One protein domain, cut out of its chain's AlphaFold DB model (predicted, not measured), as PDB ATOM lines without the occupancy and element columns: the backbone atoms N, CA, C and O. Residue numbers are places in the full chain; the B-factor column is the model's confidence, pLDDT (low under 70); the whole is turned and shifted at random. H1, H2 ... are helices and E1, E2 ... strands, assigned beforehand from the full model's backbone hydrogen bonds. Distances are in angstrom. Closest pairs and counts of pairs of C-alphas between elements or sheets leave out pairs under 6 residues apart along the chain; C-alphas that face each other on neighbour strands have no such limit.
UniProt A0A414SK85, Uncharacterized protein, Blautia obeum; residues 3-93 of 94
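AT A GLANCE: This is residues 3 to 93 of the 94 residues of an uncharacterized protein of Blautia obeum (UniProt A0A414SK85). What is the shape? At one end, H1 runs along one face of a small twisted antiparallel sheet, E2 - E1 - E3, in two layers; at the other, loops hold H2 and H3, which touch no helix. What builds it? The printed part has 91 residues, mixed in class, with E1 E2 E3 H1 H2 H3 in order. How large? It is compact, radius of gyration of the C-alphas 13.9 A, spanning 42 by 27 by 20 A.

HOW THE PARTS SIT: Which strands pair? E1, residues 3 to 8, and E2, residues 13 to 21, form an antiparallel hairpin; N 7 and O 14 are 2.9 A apart. E3, residues 32 to 34, is antiparallel to E1; N 6 and O 32 are 2.8 A apart. Where are the helices? H1, residues 37 to 50, is on the sheet, height 8.5 A; its closest C-alphas to E2 are Val 44 and Phe 13, 5.5 A. H2, residues 69 to 77, and H3, residues 87 to 91, are apart; in the three helices every O i to N i+4 pair is within hydrogen-bond range.

IN THESE COORDINATES: Where does E1 begin? C-alpha 3 is at (-30.673, -20.459, -35.048). How long are E2 and H1? E2 measures 18.8 A and bends by 92 degrees at residue 18; H1 measures 19.9 A. Where does H3 end? C-alpha 91 is at (-47.624, -15.949, -56.819).

THE WHOLE: Any cut? The printed part has no cut; H1 to H2 is a long link. Where is confidence low? Residue 93 is under 70.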
ATOM      1  N   GLY A   3     -31.124 -21.833 -34.841       96.88
ATOM      2  CA  GLY A   3     -30.673 -20.459 -35.048       96.88
ATOM      3  C   GLY A   3     -31.507 -19.452 -34.264       96.88
ATOM      4  O   GLY A   3     -32.598 -19.756 -33.790       96.88
ATOM      5  N   TYR A   4     -31.002 -18.235 -34.135       97.81
ATOM      6  CA  TYR A   4     -31.686 -17.124 -33.488       97.81
ATOM      7  C   TYR A   4     -32.608 -16.448 -34.491       97.81
ATOM      8  O   TYR A   4     -32.155 -15.905 -35.501       97.81
ATOM      9  N   LYS A   5     -33.907 -16.529 -34.227       97.62
ATOM     10  CA  LYS A   5     -34.937 -15.980 -35.099       97.62
ATOM     11  C   LYS A   5     -34.968 -14.463 -34.973       97.62
ATOM     12  O   LYS A   5     -35.081 -13.944 -33.868       97.62
ATOM     13  N   ILE A   6     -34.942 -13.773 -36.103       97.12
ATOM     14  CA  ILE A   6     -35.235 -12.347 -36.227       97.12
ATOM     15  C   ILE A   6     -36.623 -12.212 -36.833       97.12
ATOM     16  O   ILE A   6     -36.962 -12.947 -37.759       97.12
ATOM     17  N   TYR A   7     -37.437 -11.292 -36.323       96.19
ATOM     18  CA  TYR A   7     -38.750 -10.997 -36.887       96.19
ATOM     19  C   TYR A   7     -39.197  -9.567 -36.595       96.19
ATOM     20  O   TYR A   7     -38.766  -8.948 -35.625       96.19
ATOM     21  N   PHE A   8     -40.105  -9.059 -37.423       96.94
ATOM     22  CA  PHE A   8     -40.814  -7.814 -37.155       96.94
ATOM     23  C   PHE A   8     -42.001  -8.061 -36.215       96.94
ATOM     24  O   PHE A   8     -42.883  -8.865 -36.527       96.94
ATOM     25  N   ASN A   9     -42.042  -7.378 -35.070       95.25
ATOM     26  CA  ASN A   9     -43.078  -7.584 -34.047       95.25
ATOM     27  C   ASN A   9     -44.337  -6.710 -34.232       95.25
ATOM     28  O   ASN A   9     -45.253  -6.785 -33.418       95.25
ATOM     29  N   GLY A  10     -44.386  -5.889 -35.284       93.94
ATOM     30  CA  GLY A  10     -45.449  -4.906 -35.518       93.94
ATOM     31  C   GLY A  10     -44.988  -3.456 -35.363       93.94
ATOM     32  O   GLY A  10     -45.628  -2.574 -35.928       93.94
ATOM     33  N   ASP A  11     -43.871  -3.239 -34.670       95.38
ATOM     34  CA  ASP A  11     -43.265  -1.923 -34.428       95.38
ATOM     35  C   ASP A  11     -41.800  -1.880 -34.886       95.38
ATOM     36  O   ASP A  11     -41.395  -0.985 -35.620       95.38
ATOM     37  N   LYS A  12     -41.011  -2.902 -34.537       96.81
ATOM     38  CA  LYS A  12     -39.593  -3.014 -34.900       96.81
ATOM     39  C   LYS A  12     -39.158  -4.462 -35.101       96.81
ATOM     40  O   LYS A  12     -39.857  -5.408 -34.728       96.81
ATOM     41  N   PHE A  13     -37.985  -4.647 -35.690       97.38
ATOM     42  CA  PHE A  13     -37.312  -5.937 -35.709       97.38
ATOM     43  C   PHE A  13     -36.764  -6.269 -34.323       97.38
ATOM     44  O   PHE A  13     -36.248  -5.398 -33.617       97.38
ATOM     45  N   VAL A  14     -36.883  -7.538 -33.950       97.75
ATOM     46  CA  VAL A  14     -36.375  -8.114 -32.704       97.75
ATOM     47  C   VAL A  14     -35.793  -9.497 -32.979       97.75
ATOM     48  O   VAL A  14     -36.194 -10.158 -33.938       97.75
ATOM     49  N   ALA A  15     -34.861  -9.930 -32.134       97.75
ATOM     50  CA  ALA A  15     -34.306 -11.277 -32.159       97.75
ATOM     51  C   ALA A  15     -34.747 -12.055 -30.916       97.75
ATOM     52  O   ALA A  15     -34.787 -11.503 -29.814       97.75
ATOM     53  N   ASP A  16     -35.041 -13.342 -31.083       96.00
ATOM     54  CA  ASP A  16     -35.267 -14.242 -29.956       96.00
ATOM     55  C   ASP A  16     -33.974 -14.437 -29.152       96.00
ATOM     56  O   ASP A  16     -32.870 -14.496 -29.699       96.00
ATOM     57  N   ASN A  17     -34.113 -14.589 -27.833       95.38
ATOM     58  CA  ASN A  17     -32.984 -14.873 -26.941       95.38
ATOM     59  C   ASN A  17     -32.549 -16.343 -26.972       95.38
ATOM     60  O   ASN A  17     -31.449 -16.668 -26.535       95.38
ATOM     61  N   THR A  18     -33.394 -17.227 -27.497       96.50
ATOM     62  CA  THR A  18     -33.146 -18.667 -27.586       96.50
ATOM     63  C   THR A  18     -33.147 -19.113 -29.036       96.50
ATOM     64  O   THR A  18     -33.988 -18.680 -29.826       96.50
ATOM     65  N   ALA A  19     -32.234 -20.019 -29.382       96.75
ATOM     66  CA  ALA A  19     -32.206 -20.598 -30.713       96.75
ATOM     67  C   ALA A  19     -33.404 -21.543 -30.926       96.75
ATOM     68  O   ALA A  19     -33.737 -22.349 -30.059       96.75
ATOM     69  N   THR A  20     -34.039 -21.450 -32.090       96.94
ATOM     70  CA  THR A  20     -35.181 -22.271 -32.516       96.94
ATOM     71  C   THR A  20     -34.864 -22.980 -33.828       96.94
ATOM     72  O   THR A  20     -33.866 -22.673 -34.487       96.94
ATOM     73  N   GLU A  21     -35.688 -23.955 -34.210       97.50
ATOM     74  CA  GLU A  21     -35.534 -24.640 -35.493       97.50
ATOM     75  C   GLU A  21     -35.630 -23.657 -36.661       97.50
ATOM     76  O   GLU A  21     -36.592 -22.896 -36.783       97.50
ATOM     77  N   VAL A  22     -34.611 -23.684 -37.522       96.44
ATOM     78  CA  VAL A  22     -34.554 -22.845 -38.719       96.44
ATOM     79  C   VAL A  22     -35.617 -23.297 -39.713       96.44
ATOM     80  O   VAL A  22     -35.657 -24.468 -40.094       96.44
ATOM     81  N   GLN A  23     -36.434 -22.353 -40.177       94.81
ATOM     82  CA  GLN A  23     -37.435 -22.591 -41.214       94.81
ATOM     83  C   GLN A  23     -37.103 -21.805 -42.481       94.81
ATOM     84  O   GLN A  23     -36.633 -20.666 -42.429       94.81
ATOM     85  N   THR A  24     -37.394 -22.401 -43.635       91.25
ATOM     86  CA  THR A  24     -37.279 -21.717 -44.924       91.25
ATOM     87  C   THR A  24     -38.420 -20.721 -45.076       91.25
ATOM     88  O   THR A  24     -39.591 -21.103 -45.100       91.25
ATOM     89  N   MET A  25     -38.080 -19.442 -45.222       90.50
ATOM     90  CA  MET A  25     -39.050 -18.370 -45.419       90.50
ATOM     91  C   MET A  25     -39.007 -17.825 -46.851       90.50
ATOM     92  O   MET A  25     -37.966 -17.891 -47.505       90.50
ATOM     93  N   PRO A  26     -40.123 -17.265 -47.354       87.31
ATOM     94  CA  PRO A  26     -40.120 -16.489 -48.591       87.31
ATOM     95  C   PRO A  26     -39.102 -15.342 -48.541       87.31
ATOM     96  O   PRO A  26     -38.838 -14.798 -47.471       87.31
ATOM     97  N   CYS A  27     -38.584 -14.934 -49.700       80.88
ATOM     98  CA  CYS A  27     -37.577 -13.870 -49.813       80.88
ATOM     99  C   CYS A  27     -38.029 -12.514 -49.246       80.88
ATOM    100  O   CYS A  27     -37.205 -11.736 -48.774       80.88
ATOM    101  N   ASP A  28     -39.331 -12.237 -49.264       87.38
ATOM    102  CA  ASP A  28     -39.914 -10.997 -48.757       87.38
ATOM    103  C   ASP A  28     -40.401 -11.104 -47.302       87.38
ATOM    104  O   ASP A  28     -41.031 -10.184 -46.776       87.38
ATOM    105  N   SER A  29     -40.120 -12.228 -46.639       91.56
ATOM    106  CA  SER A  29     -40.410 -12.423 -45.225       91.56
ATOM    107  C   SER A  29     -39.620 -11.442 -44.366       91.56
ATOM    108  O   SER A  29     -38.419 -11.267 -44.533       91.56
ATOM    109  N   THR A  30     -40.289 -10.883 -43.362       94.88
ATOM    110  CA  THR A  30     -39.637 -10.141 -42.271       94.88
ATOM    111  C   THR A  30     -39.038 -11.061 -41.205       94.88
ATOM    112  O   THR A  30     -38.553 -10.580 -40.188       94.88
ATOM    113  N   VAL A  31     -39.108 -12.380 -41.415       95.00
ATOM    114  CA  VAL A  31     -38.605 -13.421 -40.515       95.00
ATOM    115  C   VAL A  31     -37.428 -14.145 -41.151       95.00
ATOM    116  O   VAL A  31     -37.553 -14.627 -42.280       95.00
ATOM    117  N   SER A  32     -36.339 -14.282 -40.402       94.62
ATOM    118  CA  SER A  32     -35.134 -15.027 -40.779       94.62
ATOM    119  C   SER A  32     -34.454 -15.623 -39.539       94.62
ATOM    120  O   SER A  32     -34.845 -15.331 -38.412       94.62
ATOM    121  N   TRP A  33     -33.457 -16.488 -39.733       97.19
ATOM    122  CA  TRP A  33     -32.671 -17.073 -38.644       97.19
ATOM    123  C   TRP A  33     -31.188 -16.801 -38.854       97.19
ATOM    124  O   TRP A  33     -30.686 -16.915 -39.971       97.19
ATOM    125  N   MET A  34     -30.488 -16.516 -37.759       95.69
ATOM    126  CA  MET A  34     -29.042 -16.322 -37.727       95.69
ATOM    127  C   MET A  34     -28.366 -17.397 -36.887       95.69
ATOM    128  O   MET A  34     -28.887 -17.819 -35.858       95.69
ATOM    129  N   ALA A  35     -27.171 -17.826 -37.287       94.62
ATOM    130  CA  ALA A  35     -26.437 -18.868 -36.566       94.62
ATOM    131  C   ALA A  35     -25.963 -18.423 -35.166       94.62
ATOM    132  O   ALA A  35     -25.777 -19.253 -34.281       94.62
ATOM    133  N   ASN A  36     -25.770 -17.116 -34.954       95.69
ATOM    134  CA  ASN A  36     -25.218 -16.544 -33.727       95.69
ATOM    135  C   ASN A  36     -26.094 -15.385 -33.219       95.69
ATOM    136  O   ASN A  36     -26.591 -14.598 -34.026       95.69
ATOM    137  N   LYS A  37     -26.251 -15.265 -31.893       96.56
ATOM    138  CA  LYS A  37     -27.076 -14.228 -31.252       96.56
ATOM    139  C   LYS A  37     -26.550 -12.815 -31.487       96.56
ATOM    140  O   LYS A  37     -27.316 -11.960 -31.902       96.56
ATOM    141  N   THR A  38     -25.253 -12.583 -31.297       97.19
ATOM    142  CA  THR A  38     -24.614 -11.285 -31.565       97.19
ATOM    143  C   THR A  38     -24.804 -10.875 -33.019       97.19
ATOM    144  O   THR A  38     -25.106  -9.722 -33.311       97.19
ATOM    145  N   TYR A  39     -24.686 -11.828 -33.947       96.50
ATOM    146  CA  TYR A  39     -24.973 -11.545 -35.349       96.50
ATOM    147  C   TYR A  39     -26.455 -11.222 -35.576       96.50
ATOM    148  O   TYR A  39     -26.767 -10.304 -36.330       96.50
ATOM    149  N   ALA A  40     -27.362 -11.925 -34.892       97.38
ATOM    150  CA  ALA A  40     -28.789 -11.635 -34.955       97.38
ATOM    151  C   ALA A  40     -29.114 -10.212 -34.484       97.38
ATOM    152  O   ALA A  40     -29.865  -9.505 -35.150       97.38
ATOM    153  N   ASP A  41     -28.494  -9.780 -33.388       97.81
ATOM    154  CA  ASP A  41     -28.679  -8.444 -32.824       97.81
ATOM    155  C   ASP A  41     -28.153  -7.354 -33.763       97.81
ATOM    156  O   ASP A  41     -28.877  -6.410 -34.073       97.81
ATOM    157  N   ASN A  42     -26.959  -7.539 -34.333       97.56
ATOM    158  CA  ASN A  42     -26.410  -6.613 -35.329       97.56
ATOM    159  C   ASN A  42     -27.317  -6.490 -36.565       97.56
ATOM    160  O   ASN A  42     -27.479  -5.408 -37.135       97.56
ATOM    161  N   VAL A  43     -27.920  -7.600 -37.006       96.12
ATOM    162  CA  VAL A  43     -28.868  -7.577 -38.125       96.12
ATOM    163  C   VAL A  43     -30.162  -6.858 -37.739       96.12
ATOM    164  O   VAL A  43     -30.660  -6.058 -38.531       96.12
ATOM    165  N   VAL A  44     -30.682  -7.071 -36.526       97.38
ATOM    166  CA  VAL A  44     -31.839  -6.332 -35.996       97.38
ATOM    167  C   VAL A  44     -31.584  -4.826 -35.997       97.38
ATOM    168  O   VAL A  44     -32.429  -4.069 -36.478       97.38
ATOM    169  N   GLU A  45     -30.429  -4.380 -35.501       97.81
ATOM    170  CA  GLU A  45     -30.048  -2.963 -35.507       97.81
ATOM    171  C   GLU A  45     -30.013  -2.400 -36.930       97.81
ATOM    172  O   GLU A  45     -30.619  -1.362 -37.208       97.81
ATOM    173  N   LYS A  46     -29.383  -3.126 -37.861       95.31
ATOM    174  CA  LYS A  46     -29.313  -2.723 -39.267       95.31
ATOM    175  C   LYS A  46     -30.698  -2.615 -39.909       95.31
ATOM    176  O   LYS A  46     -30.950  -1.630 -40.607       95.31
ATOM    177  N   HIS A  47     -31.580  -3.589 -39.681       94.56
ATOM    178  CA  HIS A  47     -32.937  -3.577 -40.229       94.56
ATOM    179  C   HIS A  47     -33.774  -2.443 -39.645       94.56
ATOM    180  O   HIS A  47     -34.458  -1.743 -40.390       94.56
ATOM    181  N   ASN A  48     -33.675  -2.204 -38.337       96.00
ATOM    182  CA  ASN A  48     -34.366  -1.091 -37.692       96.00
ATOM    183  C   ASN A  48     -33.894   0.275 -38.209       96.00
ATOM    184  O   ASN A  48     -34.716   1.172 -38.378       96.00
ATOM    185  N   ALA A  49     -32.602   0.428 -38.509       96.00
ATOM    186  CA  ALA A  49     -32.054   1.678 -39.027       96.00
ATOM    187  C   ALA A  49     -32.407   1.940 -40.503       96.00
ATOM    188  O   ALA A  49     -32.676   3.081 -40.878       96.00
ATOM    189  N   ASN A  50     -32.392   0.906 -41.351       90.94
ATOM    190  CA  ASN A  50     -32.421   1.093 -42.809       90.94
ATOM    191  C   ASN A  50     -33.712   0.613 -43.474       90.94
ATOM    192  O   ASN A  50     -34.203   1.269 -44.396       90.94
ATOM    193  N   ASP A  51     -34.260  -0.504 -42.999       89.69
ATOM    194  CA  ASP A  51     -35.278  -1.276 -43.715       89.69
ATOM    195  C   ASP A  51     -36.672  -1.155 -43.076       89.69
ATOM    196  O   ASP A  51     -37.680  -1.490 -43.697       89.69
ATOM    197  N   LEU A  52     -36.757  -0.636 -41.846       91.88
ATOM    198  CA  LEU A  52     -38.003  -0.487 -41.090       91.88
ATOM    199  C   LEU A  52     -39.091   0.265 -41.869       91.88
ATOM    200  O   LEU A  52     -40.247  -0.154 -41.897       91.88
ATOM    201  N   LYS A  53     -38.705   1.340 -42.563       90.19
ATOM    202  CA  LYS A  53     -39.597   2.165 -43.400       90.19
ATOM    203  C   LYS A  53     -40.228   1.406 -44.576       90.19
ATOM    204  O   LYS A  53     -41.207   1.872 -45.152       90.19
ATOM    205  N   ASP A  54     -39.659   0.261 -44.938       89.75
ATOM    206  CA  ASP A  54     -40.055  -0.534 -46.099       89.75
ATOM    207  C   ASP A  54     -40.915  -1.745 -45.734       89.75
ATOM    208  O   ASP A  54     -41.460  -2.416 -46.620       89.75
ATOM    209  N   VAL A  55     -41.096  -1.999 -44.436       93.38
ATOM    210  CA  VAL A  55     -41.999  -3.030 -43.935       93.38
ATOM    211  C   VAL A  55     -43.447  -2.621 -44.192       93.38
ATOM    212  O   VAL A  55     -43.893  -1.520 -43.871       93.38
ATOM    213  N   LYS A  56     -44.224  -3.542 -44.761       92.69
ATOM    214  CA  LYS A  56     -45.642  -3.357 -45.073       92.69
ATOM    215  C   LYS A  56     -46.457  -4.548 -44.599       92.69
ATOM    216  O   LYS A  56     -46.019  -5.696 -44.641       92.69
ATOM    217  N   LYS A  57     -47.703  -4.285 -44.211       94.62
ATOM    218  CA  LYS A  57     -48.685  -5.335 -43.934       94.62
ATOM    219  C   LYS A  57     -49.348  -5.779 -45.238       94.62
ATOM    220  O   LYS A  57     -49.895  -4.959 -45.977       94.62
ATOM    221  N   CYS A  58     -49.305  -7.073 -45.538       94.19
ATOM    222  CA  CYS A  58     -49.964  -7.641 -46.710       94.19
ATOM    223  C   CYS A  58     -51.486  -7.481 -46.600       94.19
ATOM    224  O   CYS A  58     -52.082  -7.928 -45.621       94.19
ATOM    225  N   LYS A  59     -52.124  -6.914 -47.633       93.75
ATOM    226  CA  LYS A  59     -53.587  -6.712 -47.668       93.75
ATOM    227  C   LYS A  59     -54.417  -8.002 -47.715       93.75
ATOM    228  O   LYS A  59     -55.619  -7.937 -47.514       93.75
ATOM    229  N   GLU A  60     -53.800  -9.143 -48.017       93.50
ATOM    230  CA  GLU A  60     -54.509 -10.414 -48.213       93.50
ATOM    231  C   GLU A  60     -54.315 -11.365 -47.027       93.50
ATOM    232  O   GLU A  60     -55.283 -11.783 -46.408       93.50
ATOM    233  N   CYS A  61     -53.068 -11.671 -46.658       93.38
ATOM    234  CA  CYS A  61     -52.783 -12.592 -45.553       93.38
ATOM    235  C   CYS A  61     -52.509 -11.903 -44.208       93.38
ATOM    236  O   CYS A  61     -52.271 -12.587 -43.217       93.38
ATOM    237  N   GLY A  62     -52.452 -10.568 -44.167       92.75
ATOM    238  CA  GLY A  62     -52.190  -9.801 -42.946       92.75
ATOM    239  C   GLY A  62     -50.762  -9.898 -42.394       92.75
ATOM    240  O   GLY A  62     -50.452  -9.201 -41.430       92.75
ATOM    241  N   LYS A  63     -49.884 -10.718 -42.986       92.81
ATOM    242  CA  LYS A  63     -48.477 -10.848 -42.573       92.81
ATOM    243  C   LYS A  63     -47.654  -9.630 -42.990       92.81
ATOM    244  O   LYS A  63     -47.918  -9.029 -44.035       92.81
ATOM    245  N   TYR A  64     -46.634  -9.311 -42.199       94.75
ATOM    246  CA  TYR A  64     -45.649  -8.294 -42.547       94.75
ATOM    247  C   TYR A  64     -44.623  -8.851 -43.527       94.75
ATOM    248  O   TYR A  64     -44.079  -9.939 -43.332       94.75
ATOM    249  N   PHE A  65     -44.366  -8.085 -44.575       93.94
ATOM    250  CA  PHE A  65     -43.362  -8.363 -45.588       93.94
ATOM    251  C   PHE A  65     -42.590  -7.075 -45.861       93.94
ATOM    252  O   PHE A  65     -43.068  -5.983 -45.551       93.94
ATOM    253  N   TRP A  66     -41.413  -7.196 -46.441       90.06
ATOM    254  CA  TRP A  66     -40.612  -6.047 -46.848       90.06
ATOM    255  C   TRP A  66     -40.224  -6.161 -48.318       90.06
ATOM    256  O   TRP A  66     -40.447  -7.192 -48.949       90.06
ATOM    257  N   GLN A  67     -39.695  -5.081 -48.875       85.31
ATOM    258  CA  GLN A  67     -39.196  -5.049 -50.246       85.31
ATOM    259  C   GLN A  67     -37.749  -4.615 -50.210       85.31
ATOM    260  O   GLN A  67     -37.425  -3.599 -49.589       85.31
ATOM    261  N   THR A  68     -36.889  -5.349 -50.908       82.94
ATOM    262  CA  THR A  68     -35.505  -4.906 -51.060       82.94
ATOM    263  C   THR A  68     -35.464  -3.610 -51.868       82.94
ATOM    264  O   THR A  68     -36.423  -3.228 -52.551       82.94
ATOM    265  N   ASN A  69     -34.346  -2.889 -51.779       84.81
ATOM    266  CA  ASN A  69     -34.154  -1.701 -52.602       84.81
ATOM    267  C   ASN A  69     -34.227  -2.052 -54.100       84.81
ATOM    268  O   ASN A  69     -34.916  -1.369 -54.852       84.81
ATOM    269  N   ASP A  70     -33.629  -3.177 -54.492       87.88
ATOM    270  CA  ASP A  70     -33.631  -3.661 -55.875       87.88
ATOM    271  C   ASP A  70     -35.043  -3.973 -56.379       87.88
ATOM    272  O   ASP A  70     -35.398  -3.592 -57.492       87.88
ATOM    273  N   GLU A  71     -35.895  -4.602 -55.558       86.81
ATOM    274  CA  GLU A  71     -37.293  -4.836 -55.929       86.81
ATOM    275  C   GLU A  71     -38.043  -3.516 -56.136       86.81
ATOM    276  O   GLU A  71     -38.791  -3.372 -57.104       86.81
ATOM    277  N   ARG A  72     -37.847  -2.530 -55.251       87.50
ATOM    278  CA  ARG A  72     -38.497  -1.217 -55.378       87.50
ATOM    279  C   ARG A  72     -38.045  -0.469 -56.627       87.50
ATOM    280  O   ARG A  72     -38.898   0.082 -57.328       87.50
ATOM    281  N   ILE A  73     -36.745  -0.484 -56.919       90.75
ATOM    282  CA  ILE A  73     -36.179   0.090 -58.146       90.75
ATOM    283  C   ILE A  73     -36.782  -0.615 -59.362       90.75
ATOM    284  O   ILE A  73     -37.329   0.046 -60.236       90.75
ATOM    285  N   TRP A  74     -36.830  -1.950 -59.359       92.75
ATOM    286  CA  TRP A  74     -37.393  -2.734 -60.460       92.75
ATOM    287  C   TRP A  74     -38.846  -2.359 -60.798       92.75
ATOM    288  O   TRP A  74     -39.191  -2.275 -61.981       92.75
ATOM    289  N   PHE A  75     -39.695  -2.125 -59.784       91.06
ATOM    290  CA  PHE A  75     -41.070  -1.652 -59.996       91.06
ATOM    291  C   PHE A  75     -41.096  -0.214 -60.521       91.06
ATOM    292  O   PHE A  75     -41.845   0.080 -61.453       91.06
ATOM    293  N   THR A  76     -40.274   0.662 -59.943       92.94
ATOM    294  CA  THR A  76     -40.216   2.085 -60.306       92.94
ATOM    295  C   THR A  76     -39.762   2.275 -61.753       92.94
ATOM    296  O   THR A  76     -40.448   2.957 -62.510       92.94
ATOM    297  N   ASP A  77     -38.699   1.589 -62.178       96.06
ATOM    298  CA  ASP A  77     -38.155   1.649 -63.546       96.06
ATOM    299  C   ASP A  77     -39.159   1.171 -64.604       96.06
ATOM    300  O   ASP A  77     -39.095   1.555 -65.769       96.06
ATOM    301  N   ARG A  78     -40.118   0.332 -64.202       95.69
ATOM    302  CA  ARG A  78     -41.205  -0.168 -65.058       95.69
ATOM    303  C   ARG A  78     -42.477   0.669 -64.969       95.69
ATOM    304  O   ARG A  78     -43.507   0.255 -65.494       95.69
ATOM    305  N   ASN A  79     -42.427   1.813 -64.287       94.44
ATOM    306  CA  ASN A  79     -43.584   2.658 -63.999       94.44
ATOM    307  C   ASN A  79     -44.732   1.882 -63.312       94.44
ATOM    308  O   ASN A  79     -45.919   2.141 -63.525       94.44
ATOM    309  N   MET A  80     -44.383   0.878 -62.499       92.06
ATOM    310  CA  MET A  80     -45.321   0.048 -61.752       92.06
ATOM    311  C   MET A  80     -45.416   0.514 -60.299       92.06
ATOM    312  O   MET A  80     -44.443   0.935 -59.678       92.06
ATOM    313  N   LYS A  81     -46.602   0.367 -59.704       87.44
ATOM    314  CA  LYS A  81     -46.795   0.656 -58.277       87.44
ATOM    315  C   LYS A  81     -46.146  -0.424 -57.417       87.44
ATOM    316  O   LYS A  81     -46.305  -1.617 -57.684       87.44
ATOM    317  N   ALA A  82     -45.511  -0.000 -56.324       86.06
ATOM    318  CA  ALA A  82     -44.965  -0.911 -55.328       86.06
ATOM    319  C   ALA A  82     -46.056  -1.878 -54.807       86.06
ATOM    320  O   ALA A  82     -47.172  -1.449 -54.485       86.06
ATOM    321  N   PRO A  83     -45.757  -3.183 -54.688       87.75
ATOM    322  CA  PRO A  83     -46.730  -4.165 -54.236       87.75
ATOM    323  C   PRO A  83     -47.377  -3.858 -52.883       87.75
ATOM    324  O   PRO A  83     -46.711  -3.510 -51.913       87.75
ATOM    325  N   CYS A  84     -48.690  -4.088 -52.808       90.19
ATOM    326  CA  CYS A  84     -49.478  -4.044 -51.566       90.19
ATOM    327  C   CYS A  84     -49.737  -5.442 -50.958       90.19
ATOM    328  O   CYS A  84     -50.471  -5.580 -49.980       90.19
ATOM    329  N   ARG A  85     -49.210  -6.496 -51.587       91.75
ATOM    330  CA  ARG A  85     -49.375  -7.908 -51.210       91.75
ATOM    331  C   ARG A  85     -48.005  -8.573 -51.210       91.75
ATOM    332  O   ARG A  85     -47.219  -8.233 -52.091       91.75
ATOM    333  N   CYS A  86     -47.742  -9.510 -50.300       91.75
ATOM    334  CA  CYS A  86     -46.483 -10.263 -50.254       91.75
ATOM    335  C   CYS A  86     -46.315 -11.187 -51.474       91.75
ATOM    336  O   CYS A  86     -47.295 -11.552 -52.130       91.75
ATOM    337  N   TYR A  87     -45.081 -11.582 -51.773       88.25
ATOM    338  CA  TYR A  87     -44.670 -12.449 -52.871       88.25
ATOM    339  C   TYR A  87     -45.491 -13.735 -52.909       88.25
ATOM    340  O   TYR A  87     -46.052 -14.068 -53.952       88.25
ATOM    341  N   SER A  88     -45.665 -14.409 -51.766       88.31
ATOM    342  CA  SER A  88     -46.473 -15.631 -51.694       88.31
ATOM    343  C   SER A  88     -47.929 -15.411 -52.123       88.31
ATOM    344  O   SER A  88     -48.487 -16.256 -52.816       88.31
ATOM    345  N   CYS A  89     -48.552 -14.282 -51.760       90.88
ATOM    346  CA  CYS A  89     -49.914 -13.943 -52.203       90.88
ATOM    347  C   CYS A  89     -49.961 -13.513 -53.676       90.88
ATOM    348  O   CYS A  89     -50.936 -13.797 -54.365       90.88
ATOM    349  N   ARG A  90     -48.914 -12.850 -54.184       87.88
ATOM    350  CA  ARG A  90     -48.814 -12.492 -55.610       87.88
ATOM    351  C   ARG A  90     -48.689 -13.737 -56.489       87.88
ATOM    352  O   ARG A  90     -49.373 -13.821 -57.501       87.88
ATOM    353  N   LYS A  91     -47.875 -14.711 -56.070       85.88
ATOM    354  CA  LYS A  91     -47.624 -15.949 -56.819       85.88
ATOM    355  C   LYS A  91     -48.870 -16.828 -56.960       85.88
ATOM    356  O   LYS A  91     -49.040 -17.442 -57.994       85.88
ATOM    357  N   LYS A  92     -49.761 -16.858 -55.961       80.62
ATOM    358  CA  LYS A  92     -50.997 -17.671 -55.992       80.62
ATOM    359  C   LYS A  92     -52.023 -17.259 -57.057       80.62
ATOM    360  O   LYS A  92     -52.977 -17.997 -57.267       80.62
ATOM    361  N   LYS A  93     -51.895 -16.072 -57.658       64.38
ATOM    362  CA  LYS A  93     -52.837 -15.565 -58.673       64.38
ATOM    363  C   LYS A  93     -52.378 -15.791 -60.120       64.38
ATOM    364  O   LYS A  93     -53.020 -15.265 -61.025       64.38
TER     365      LYS A  93